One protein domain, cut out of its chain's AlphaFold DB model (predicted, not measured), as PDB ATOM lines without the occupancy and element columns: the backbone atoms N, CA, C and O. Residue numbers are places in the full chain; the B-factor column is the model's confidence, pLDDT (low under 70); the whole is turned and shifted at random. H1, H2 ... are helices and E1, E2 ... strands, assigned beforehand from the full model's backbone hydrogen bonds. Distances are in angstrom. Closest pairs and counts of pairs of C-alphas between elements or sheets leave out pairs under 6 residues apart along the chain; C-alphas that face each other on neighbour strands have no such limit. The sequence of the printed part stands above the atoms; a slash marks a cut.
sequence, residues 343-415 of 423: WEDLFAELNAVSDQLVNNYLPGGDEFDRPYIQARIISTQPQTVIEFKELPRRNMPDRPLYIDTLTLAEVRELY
ATOM      1  N   TRP A 343     322.083 179.988 287.245       80.94
ATOM      2  CA  TRP A 343     321.623 178.879 286.404       80.94
ATOM      3  C   TRP A 343     320.425 178.143 286.994       80.94
ATOM      4  O   TRP A 343     319.521 177.794 286.240       80.94
ATOM      5  N   GLU A 344     320.392 177.906 288.309       75.50
ATOM      6  CA  GLU A 344     319.207 177.311 288.951       75.50
ATOM      7  C   GLU A 344     317.997 178.244 288.838       75.50
ATOM      8  O   GLU A 344     316.909 177.788 288.487       75.50
ATOM      9  N   ASP A 345     318.212 179.550 289.011       79.56
ATOM     10  CA  ASP A 345     317.174 180.566 288.821       79.56
ATOM     11  C   ASP A 345     316.679 180.573 287.371       79.56
ATOM     12  O   ASP A 345     315.474 180.574 287.124       79.56
ATOM     13  N   LEU A 346     317.589 180.465 286.396       81.31
ATOM     14  CA  LEU A 346     317.215 180.314 284.993       81.31
ATOM     15  C   LEU A 346     316.419 179.022 284.748       81.31
ATOM     16  O   LEU A 346     315.449 179.035 283.998       81.31
ATOM     17  N   PHE A 347     316.789 177.888 285.345       82.81
ATOM     18  CA  PHE A 347     316.018 176.652 285.172       82.81
ATOM     19  C   PHE A 347     314.624 176.750 285.800       82.81
ATOM     20  O   PHE A 347     313.662 176.246 285.213       82.81
ATOM     21  N   ALA A 348     314.496 177.422 286.944       79.88
ATOM     22  CA  ALA A 348     313.208 177.733 287.552       79.88
ATOM     23  C   ALA A 348     312.369 178.659 286.653       79.88
ATOM     24  O   ALA A 348     311.196 178.369 286.405       79.88
ATOM     25  N   GLU A 349     312.986 179.702 286.092       82.75
ATOM     26  CA  GLU A 349     312.391 180.605 285.102       82.75
ATOM     27  C   GLU A 349     311.875 179.823 283.883       82.75
ATOM     28  O   GLU A 349     310.707 179.941 283.518       82.75
ATOM     29  N   LEU A 350     312.691 178.951 283.282       84.19
ATOM     30  CA  LEU A 350     312.296 178.166 282.106       84.19
ATOM     31  C   LEU A 350     311.184 177.151 282.398       84.19
ATOM     32  O   LEU A 350     310.337 176.907 281.531       84.19
ATOM     33  N   ASN A 351     311.155 176.576 283.601       83.56
ATOM     34  CA  ASN A 351     310.037 175.740 284.040       83.56
ATOM     35  C   ASN A 351     308.748 176.565 284.145       83.56
ATOM     36  O   ASN A 351     307.727 176.170 283.585       83.56
ATOM     37  N   ALA A 352     308.807 177.747 284.763       83.50
ATOM     38  CA  ALA A 352     307.654 178.637 284.865       83.50
ATOM     39  C   ALA A 352     307.158 179.107 283.487       83.50
ATOM     40  O   ALA A 352     305.954 179.121 283.235       83.50
ATOM     41  N   VAL A 353     308.064 179.430 282.559       84.25
ATOM     42  CA  VAL A 353     307.711 179.757 281.167       84.25
ATOM     43  C   VAL A 353     307.044 178.567 280.472       84.25
ATOM     44  O   VAL A 353     306.048 178.742 279.770       84.25
ATOM     45  N   SER A 354     307.540 177.347 280.693       83.00
ATOM     46  CA  SER A 354     306.921 176.131 280.148       83.00
ATOM     47  C   SER A 354     305.489 175.958 280.672       83.00
ATOM     48  O   SER A 354     304.581 175.691 279.883       83.00
ATOM     49  N   ASP A 355     305.249 176.217 281.959       81.12
ATOM     50  CA  ASP A 355     303.904 176.206 282.548       81.12
ATOM     51  C   ASP A 355     302.998 177.304 281.965       81.12
ATOM     52  O   ASP A 355     301.823 177.056 281.671       81.12
ATOM     53  N   GLN A 356     303.520 178.518 281.746       82.50
ATOM     54  CA  GLN A 356     302.782 179.602 281.083       82.50
ATOM     55  C   GLN A 356     302.363 179.206 279.661       82.50
ATOM     56  O   GLN A 356     301.202 179.383 279.283       82.50
ATOM     57  N   LEU A 357     303.279 178.625 278.884       79.56
ATOM     58  CA  LEU A 357     303.009 178.144 277.529       79.56
ATOM     59  C   LEU A 357     301.916 177.066 277.516       79.56
ATOM     60  O   LEU A 357     300.998 177.130 276.694       79.56
ATOM     61  N   VAL A 358     301.968 176.114 278.456       77.69
ATOM     62  CA  VAL A 358     300.937 175.076 278.607       77.69
ATOM     63  C   VAL A 358     299.570 175.707 278.905       77.69
ATOM     64  O   VAL A 358     298.569 175.350 278.278       77.69
ATOM     65  N   ASN A 359     299.520 176.666 279.834       76.25
ATOM     66  CA  ASN A 359     298.287 177.353 280.225       76.25
ATOM     67  C   ASN A 359     297.684 178.188 279.083       76.25
ATOM     68  O   ASN A 359     296.463 178.212 278.919       76.25
ATOM     69  N   ASN A 360     298.530 178.833 278.276       75.38
ATOM     70  CA  ASN A 360     298.103 179.622 277.122       75.38
ATOM     71  C   ASN A 360     297.571 178.748 275.978       75.38
ATOM     72  O   ASN A 360     296.678 179.176 275.247       75.38
ATOM     73  N   TYR A 361     298.088 177.525 275.824       69.00
ATOM     74  CA  TYR A 361     297.671 176.625 274.750       69.00
ATOM     75  C   TYR A 361     296.303 175.967 274.998       69.00
ATOM     76  O   TYR A 361     295.526 175.783 274.059       69.00
ATOM     77  N   LEU A 362     295.975 175.627 276.252       65.38
ATOM     78  CA  LEU A 362     294.702 174.992 276.625       65.38
ATOM     79  C   LEU A 362     294.058 175.676 277.842       65.38
ATOM     80  O   LEU A 362     293.999 175.088 278.930       65.38
ATOM     81  N   PRO A 363     293.520 176.899 277.681       60.25
ATOM     82  CA  PRO A 363     292.833 177.582 278.768       60.25
ATOM     83  C   PRO A 363     291.612 176.764 279.218       60.25
ATOM     84  O   PRO A 363     290.657 176.573 278.467       60.25
ATOM     85  N   GLY A 364     291.648 176.273 280.460       59.22
ATOM     86  CA  GLY A 364     290.538 175.544 281.084       59.22
ATOM     87  C   GLY A 364     290.432 174.050 280.748       59.22
ATOM     88  O   GLY A 364     289.402 173.452 281.054       59.22
ATOM     89  N   GLY A 365     291.457 173.444 280.136       61.62
ATOM     90  CA  GLY A 365     291.545 171.986 279.972       61.62
ATOM     91  C   GLY A 365     291.914 171.266 281.275       61.62
ATOM     92  O   GLY A 365     292.591 171.849 282.135       61.62
ATOM     93  N   ASP A 366     291.483 170.004 281.401       65.94
ATOM     94  CA  ASP A 366     291.899 169.111 282.488       65.94
ATOM     95  C   ASP A 366     293.433 169.017 282.510       65.94
ATOM     96  O   ASP A 366     294.082 169.005 281.461       65.94
ATOM     97  N   GLU A 367     294.032 168.977 283.698       64.31
ATOM     98  CA  GLU A 367     295.484 168.903 283.873       64.31
ATOM     99  C   GLU A 367     296.063 167.673 283.164       64.31
ATOM    100  O   GLU A 367     297.181 167.712 282.648       64.31
ATOM    101  N   PHE A 368     295.271 166.600 283.061       64.38
ATOM    102  CA  PHE A 368     295.614 165.368 282.351       64.38
ATOM    103  C   PHE A 368     295.662 165.521 280.821       64.38
ATOM    104  O   PHE A 368     296.423 164.802 280.165       64.38
ATOM    105  N   ASP A 369     294.969 166.520 280.274       67.62
ATOM    106  CA  ASP A 369     294.879 166.808 278.838       67.62
ATOM    107  C   ASP A 369     295.838 167.918 278.378       67.62
ATOM    108  O   ASP A 369     295.774 168.376 277.235       67.62
ATOM    109  N   ARG A 370     296.762 168.344 279.240       68.88
ATOM    110  CA  ARG A 370     297.781 169.337 278.896       68.88
ATOM    111  C   ARG A 370     299.037 168.679 278.316       68.88
ATOM    112  O   ARG A 370     299.486 167.668 278.868       68.88
ATOM    113  N   PRO A 371     299.621 169.221 277.233       69.94
ATOM    114  CA  PRO A 371     300.913 168.754 276.750       69.94
ATOM    115  C   PRO A 371     302.012 169.056 277.771       69.94
ATOM    116  O   PRO A 371     301.906 170.006 278.544       69.94
ATOM    117  N   TYR A 372     303.083 168.265 277.754       74.62
ATOM    118  CA  TYR A 372     304.313 168.654 278.436       74.62
ATOM    119  C   TYR A 372     305.132 169.520 277.489       74.62
ATOM    120  O   TYR A 372     305.375 169.121 276.351       74.62
ATOM    121  N   ILE A 373     305.579 170.680 277.955       77.69
ATOM    122  CA  ILE A 373     306.519 171.517 277.214       77.69
ATOM    123  C   ILE A 373     307.878 171.378 277.882       77.69
ATOM    124  O   ILE A 373     308.028 171.626 279.072       77.69
ATOM    125  N   GLN A 374     308.858 170.932 277.108       79.50
ATOM    126  CA  GLN A 374     310.248 170.853 277.519       79.50
ATOM    127  C   GLN A 374     310.990 172.074 276.981       79.50
ATOM    128  O   GLN A 374     311.086 172.239 275.767       79.50
ATOM    129  N   ALA A 375     311.562 172.887 277.865       79.06
ATOM    130  CA  ALA A 375     312.561 173.884 277.496       79.06
ATOM    131  C   ALA A 375     313.947 173.226 277.429       79.06
ATOM    132  O   ALA A 375     314.399 172.594 278.387       79.06
ATOM    133  N   ARG A 376     314.637 173.362 276.296       77.62
ATOM    134  CA  ARG A 376     315.979 172.820 276.069       77.62
ATOM    135  C   ARG A 376     316.929 173.941 275.678       77.62
ATOM    136  O   ARG A 376     316.754 174.552 274.632       77.62
ATOM    137  N   ILE A 377     317.976 174.164 276.467       76.69
ATOM    138  CA  ILE A 377     319.089 175.025 276.052       76.69
ATOM    139  C   ILE A 377     319.853 174.288 274.948       76.69
ATOM    140  O   ILE A 377     320.377 173.200 275.185       76.69
ATOM    141  N   ILE A 378     319.867 174.846 273.740       73.06
ATOM    142  CA  ILE A 378     320.530 174.246 272.569       73.06
ATOM    143  C   ILE A 378     321.845 174.937 272.211       73.06
ATOM    144  O   ILE A 378     322.642 174.374 271.470       73.06
ATOM    145  N   SER A 379     322.070 176.148 272.721       76.44
ATOM    146  CA  SER A 379     323.345 176.854 272.636       76.44
ATOM    147  C   SER A 379     323.450 177.861 273.776       76.44
ATOM    148  O   SER A 379     322.437 178.416 274.202       76.44
ATOM    149  N   THR A 380     324.665 178.116 274.254       74.75
ATOM    150  CA  THR A 380     324.995 179.222 275.169       74.75
ATOM    151  C   THR A 380     325.892 180.275 274.518       74.75
ATOM    152  O   THR A 380     326.162 181.311 275.127       74.75
ATOM    153  N   GLN A 381     326.325 180.063 273.267       75.25
ATOM    154  CA  GLN A 381     327.219 180.970 272.546       75.25
ATOM    155  C   GLN A 381     326.732 181.268 271.115       75.25
ATOM    156  O   GLN A 381     326.313 180.363 270.394       75.25
ATOM    157  N   PRO A 382     326.794 182.537 270.659       78.00
ATOM    158  CA  PRO A 382     327.207 183.737 271.403       78.00
ATOM    159  C   PRO A 382     326.175 184.211 272.444       78.00
ATOM    160  O   PRO A 382     326.445 185.148 273.187       78.00
ATOM    161  N   GLN A 383     324.997 183.589 272.483       82.38
ATOM    162  CA  GLN A 383     323.909 183.885 273.410       82.38
ATOM    163  C   GLN A 383     323.171 182.593 273.763       82.38
ATOM    164  O   GLN A 383     323.191 181.642 272.981       82.38
ATOM    165  N   THR A 384     322.488 182.576 274.907       80.69
ATOM    166  CA  THR A 384     321.651 181.443 275.314       80.69
ATOM    167  C   THR A 384     320.433 181.332 274.406       80.69
ATOM    168  O   THR A 384     319.625 182.258 274.332       80.69
ATOM    169  N   VAL A 385     320.308 180.197 273.721       83.00
ATOM    170  CA  VAL A 385     319.196 179.850 272.833       83.00
ATOM    171  C   VAL A 385     318.460 178.647 273.407       83.00
ATOM    172  O   VAL A 385     319.070 177.629 273.746       83.00
ATOM    173  N   ILE A 386     317.143 178.774 273.504       84.44
ATOM    174  CA  ILE A 386     316.231 177.815 274.108       84.44
ATOM    175  C   ILE A 386     315.258 177.341 273.035       84.44
ATOM    176  O   ILE A 386     314.549 178.130 272.416       84.44
ATOM    177  N   GLU A 387     315.219 176.036 272.821       84.44
ATOM    178  CA  GLU A 387     314.188 175.368 272.042       84.44
ATOM    179  C   GLU A 387     313.103 174.877 272.998       84.44
ATOM    180  O   GLU A 387     313.391 174.130 273.935       84.44
ATOM    181  N   PHE A 388     311.855 175.259 272.750       82.56
ATOM    182  CA  PHE A 388     310.720 174.665 273.439       82.56
ATOM    183  C   PHE A 388     310.144 173.542 272.585       82.56
ATOM    184  O   PHE A 388     309.878 173.705 271.396       82.56
ATOM    185  N   LYS A 389     309.937 172.376 273.189       78.19
ATOM    186  CA  LYS A 389     309.439 171.199 272.488       78.19
ATOM    187  C   LYS A 389     308.263 170.590 273.224       78.19
ATOM    188  O   LYS A 389     308.350 170.282 274.409       78.19
ATOM    189  N   GLU A 390     307.182 170.358 272.494       74.88
ATOM    190  CA  GLU A 390     306.078 169.550 272.991       74.88
ATOM    191  C   GLU A 390     306.509 168.080 273.099       74.88
ATOM    192  O   GLU A 390     307.018 167.477 272.146       74.88
ATOM    193  N   LEU A 391     306.293 167.496 274.273       69.31
ATOM    194  CA  LEU A 391     306.420 166.069 274.504       69.31
ATOM    195  C   LEU A 391     305.017 165.447 274.519       69.31
ATOM    196  O   LEU A 391     304.171 165.851 275.325       69.31
ATOM    197  N   PRO A 392     304.756 164.448 273.659       60.25
ATOM    198  CA  PRO A 392     303.436 163.851 273.556       60.25
ATOM    199  C   PRO A 392     303.062 163.142 274.860       60.25
ATOM    200  O   PRO A 392     303.813 162.309 275.378       60.25
ATOM    201  N   ARG A 393     301.856 163.410 275.372       64.69
ATOM    202  CA  ARG A 393     301.212 162.532 276.357       64.69
ATOM    203  C   ARG A 393     300.530 161.363 275.649       64.69
ATOM    204  O   ARG A 393     300.043 161.490 274.524       64.69
ATOM    205  N   ARG A 394     300.476 160.204 276.324       51.38
ATOM    206  CA  ARG A 394     299.742 159.014 275.852       51.38
ATOM    207  C   ARG A 394     298.336 159.437 275.395       51.38
ATOM    208  O   ARG A 394     297.560 159.908 276.215       51.38
ATOM    209  N   ASN A 395     298.020 159.189 274.121       54.22
ATOM    210  CA  ASN A 395     296.715 159.397 273.468       54.22
ATOM    211  C   ASN A 395     296.382 160.804 272.941       54.22
ATOM    212  O   ASN A 395     295.238 161.013 272.534       54.22
ATOM    213  N   MET A 396     297.334 161.737 272.854       55.53
ATOM    214  CA  MET A 396     297.102 162.952 272.063       55.53
ATOM    215  C   MET A 396     297.500 162.731 270.599       55.53
ATOM    216  O   MET A 396     298.587 162.212 270.348       55.53
ATOM    217  N   PRO A 397     296.639 163.071 269.620       52.47
ATOM    218  CA  PRO A 397     297.058 163.107 268.224       52.47
ATOM    219  C   PRO A 397     298.173 164.143 268.070       52.47
ATOM    220  O   PRO A 397     298.051 165.218 268.652       52.47
ATOM    221  N   ASP A 398     299.206 163.827 267.279       50.22
ATOM    222  CA  ASP A 398     300.295 164.746 266.926       50.22
ATOM    223  C   ASP A 398     299.702 166.067 266.413       50.22
ATOM    224  O   ASP A 398     299.291 166.196 265.256       50.22
ATOM    225  N   ARG A 399     299.601 167.055 267.298       53.62
ATOM    226  CA  ARG A 399     299.328 168.434 266.927       53.62
ATOM    227  C   ARG A 399     300.683 169.110 266.958       53.62
ATOM    228  O   ARG A 399     301.285 169.150 268.016       53.62
ATOM    229  N   PRO A 400     301.210 169.600 265.831       48.03
ATOM    230  CA  PRO A 400     302.450 170.345 265.876       48.03
ATOM    231  C   PRO A 400     302.185 171.679 266.584       48.03
ATOM    232  O   PRO A 400     301.719 172.630 265.954       48.03
ATOM    233  N   LEU A 401     302.472 171.774 267.883       53.03
ATOM    234  CA  LEU A 401     302.924 173.043 268.433       53.03
ATOM    235  C   LEU A 401     304.338 173.277 267.905       53.03
ATOM    236  O   LEU A 401     305.303 172.660 268.349       53.03
ATOM    237  N   TYR A 402     304.460 174.185 266.943       52.41
ATOM    238  CA  TYR A 402     305.723 174.883 266.757       52.41
ATOM    239  C   TYR A 402     305.882 175.800 267.962       52.41
ATOM    240  O   TYR A 402     305.219 176.832 268.036       52.41
ATOM    241  N   ILE A 403     306.700 175.391 268.924       60.03
ATOM    242  CA  ILE A 403     307.150 176.296 269.974       60.03
ATOM    243  C   ILE A 403     308.556 176.723 269.580       60.03
ATOM    244  O   ILE A 403     309.401 175.896 269.239       60.03
ATOM    245  N   ASP A 404     308.725 178.035 269.479       71.00
ATOM    246  CA  ASP A 404     309.876 178.674 268.864       71.00
ATOM    247  C   ASP A 404     311.204 178.265 269.508       71.00
ATOM    248  O   ASP A 404     311.307 177.942 270.694       71.00
ATOM    249  N   THR A 405     312.249 178.346 268.692       86.50
ATOM    250  CA  THR A 405     313.618 178.474 269.184       86.50
ATOM    251  C   THR A 405     313.872 179.956 269.439       86.50
ATOM    252  O   THR A 405     313.936 180.730 268.488       86.50
ATOM    253  N   LEU A 406     313.989 180.346 270.706       89.19
ATOM    254  CA  LEU A 406     314.122 181.736 271.143       89.19
ATOM    255  C   LEU A 406     315.455 181.956 271.847       89.19
ATOM    256  O   LEU A 406     315.973 181.081 272.536       89.19
ATOM    257  N   THR A 407     316.001 183.154 271.734       89.88
ATOM    258  CA  THR A 407     317.060 183.612 272.633       89.88
ATOM    259  C   THR A 407     316.496 183.848 274.035       89.88
ATOM    260  O   THR A 407     315.321 184.170 274.193       89.88
ATOM    261  N   LEU A 408     317.326 183.755 275.076       86.50
ATOM    262  CA  LEU A 408     316.894 184.053 276.449       86.50
ATOM    263  C   LEU A 408     316.331 185.480 276.594       86.50
ATOM    264  O   LEU A 408     315.407 185.704 277.371       86.50
ATOM    265  N   ALA A 409     316.853 186.440 275.826       89.31
ATOM    266  CA  ALA A 409     316.321 187.799 275.800       89.31
ATOM    267  C   ALA A 409     314.881 187.839 275.259       89.31
ATOM    268  O   ALA A 409     314.017 188.454 275.877       89.31
ATOM    269  N   GLU A 410     314.610 187.133 274.157       90.75
ATOM    270  CA  GLU A 410     313.259 187.011 273.591       90.75
ATOM    271  C   GLU A 410     312.317 186.245 274.528       90.75
ATOM    272  O   GLU A 410     311.159 186.628 274.668       90.75
ATOM    273  N   VAL A 411     312.804 185.201 275.215       87.69
ATOM    274  CA  VAL A 411     312.016 184.478 276.228       87.69
ATOM    275  C   VAL A 411     311.561 185.426 277.334       87.69
ATOM    276  O   VAL A 411     310.377 185.454 277.645       87.69
ATOM    277  N   ARG A 412     312.468 186.245 277.873       90.56
ATOM    278  CA  ARG A 412     312.163 187.215 278.938       90.56
ATOM    279  C   ARG A 412     311.233 188.339 278.497       90.56
ATOM    280  O   ARG A 412     310.474 188.856 279.313       90.56
ATOM    281  N   GLU A 413     311.292 188.730 277.227       90.62
ATOM    282  CA  GLU A 413     310.390 189.732 276.653       90.62
ATOM    283  C   GLU A 413     308.974 189.173 276.442       90.62
ATOM    284  O   GLU A 413     307.991 189.842 276.759       90.62
ATOM    285  N   LEU A 414     308.864 187.947 275.920       86.38
ATOM    286  CA  LEU A 414     307.584 187.317 275.580       86.38
ATOM    287  C   LEU A 414     306.884 186.677 276.784       86.38
ATOM    288  O   LEU A 414     305.654 186.689 276.855       86.38
ATOM    289  N   TYR A 415     307.661 186.124 277.714       86.38
ATOM    290  CA  TYR A 415     307.201 185.379 278.885       86.38
ATOM    291  C   TYR A 415     307.886 185.930 280.138       86.38
ATOM    292  O   TYR A 415     308.800 185.300 280.676       86.38
TER     293      TYR A 415
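AT A GLANCE: This is residues 343 to 415 of the 423 residues of an uncharacterized protein of Lewinella sp. 4G2 (UniProt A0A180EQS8). A narrow antiparallel sheet, chiefly the hairpin of E1 and E2 with the short E3 added beside one end of E2, has the long helix H1 slanting over one face and the short helix H2 on that same face. It makes two layers, helices on one face of a sheet, and no named helix is on the other face. The printed part has 73 residues, with two named helices and three named strands in the order H1, E1, E2, E3, H2; the sheet's order is E1, E2, E3, all antiparallel, and the class is mixed, helices and strands. The whole is compact, with a radius of gyration of the C-alphas of 12.8 A, yet elongated, spanning 39 by 20 by 20 A.

HOW THE PARTS SIT: H1, residues 343 to 361, is on the sheet at a height over the sheet of 7.8 A. It lies over E1, residues 372 to 379, and runs slantwise to the strands, at 45 degrees to E1 on the local plane. The closest C-alphas of H1 and E1 are those of Ser 354 and Ile 373, 5.5 A apart. E1 forms a hairpin with E2, residues 385 to 391, antiparallel at 152 degrees; N 376 and O 387 are within hydrogen-bond range at 2.8 A, as are N 389 and O 374 at 2.8 A. E2 and E3, residues 405 to 407, form another hairpin, antiparallel at 147 degrees, with N 386 and O 406 within hydrogen-bond range at 2.8 A. The three strands form a meander, each the antiparallel neighbour of the one before, and E1 and E3 are its edge strands. H2, residues 408 to 414, is on the same face as H1 at a height over the sheet of 6.3 A. It lies only just over E3, on which 3 of its 7 C-alphas fall, and only just stands up from the sheet, rising 43 degrees. H1 and H2 are near each other, with 9 pairs of C-alphas within 10 A. In H1 and H2 every O i to N i+4 pair is within hydrogen-bond range.

IN THESE COORDINATES: H1 begins at C-alpha 343, (321.623, 178.879, 286.404), and is 26.7 A long. E1 begins at C-alpha 372, (304.313, 168.654, 278.436), and measures 21.5 A; E2 measures 18.9 A. After the three residues of E3, H2 ends at C-alpha 414, (307.584, 187.317, 275.580).

THE WHOLE: The C-alphas farthest apart are those of Asp 366 and Pro 382, at 39.8 A. The printed part has no cut. The link from E2 to E3, residues 392 to 404, is long. The mean pLDDT of the printed part is 74.4, and residues 361 to 371 and 391 to 403 are under 70.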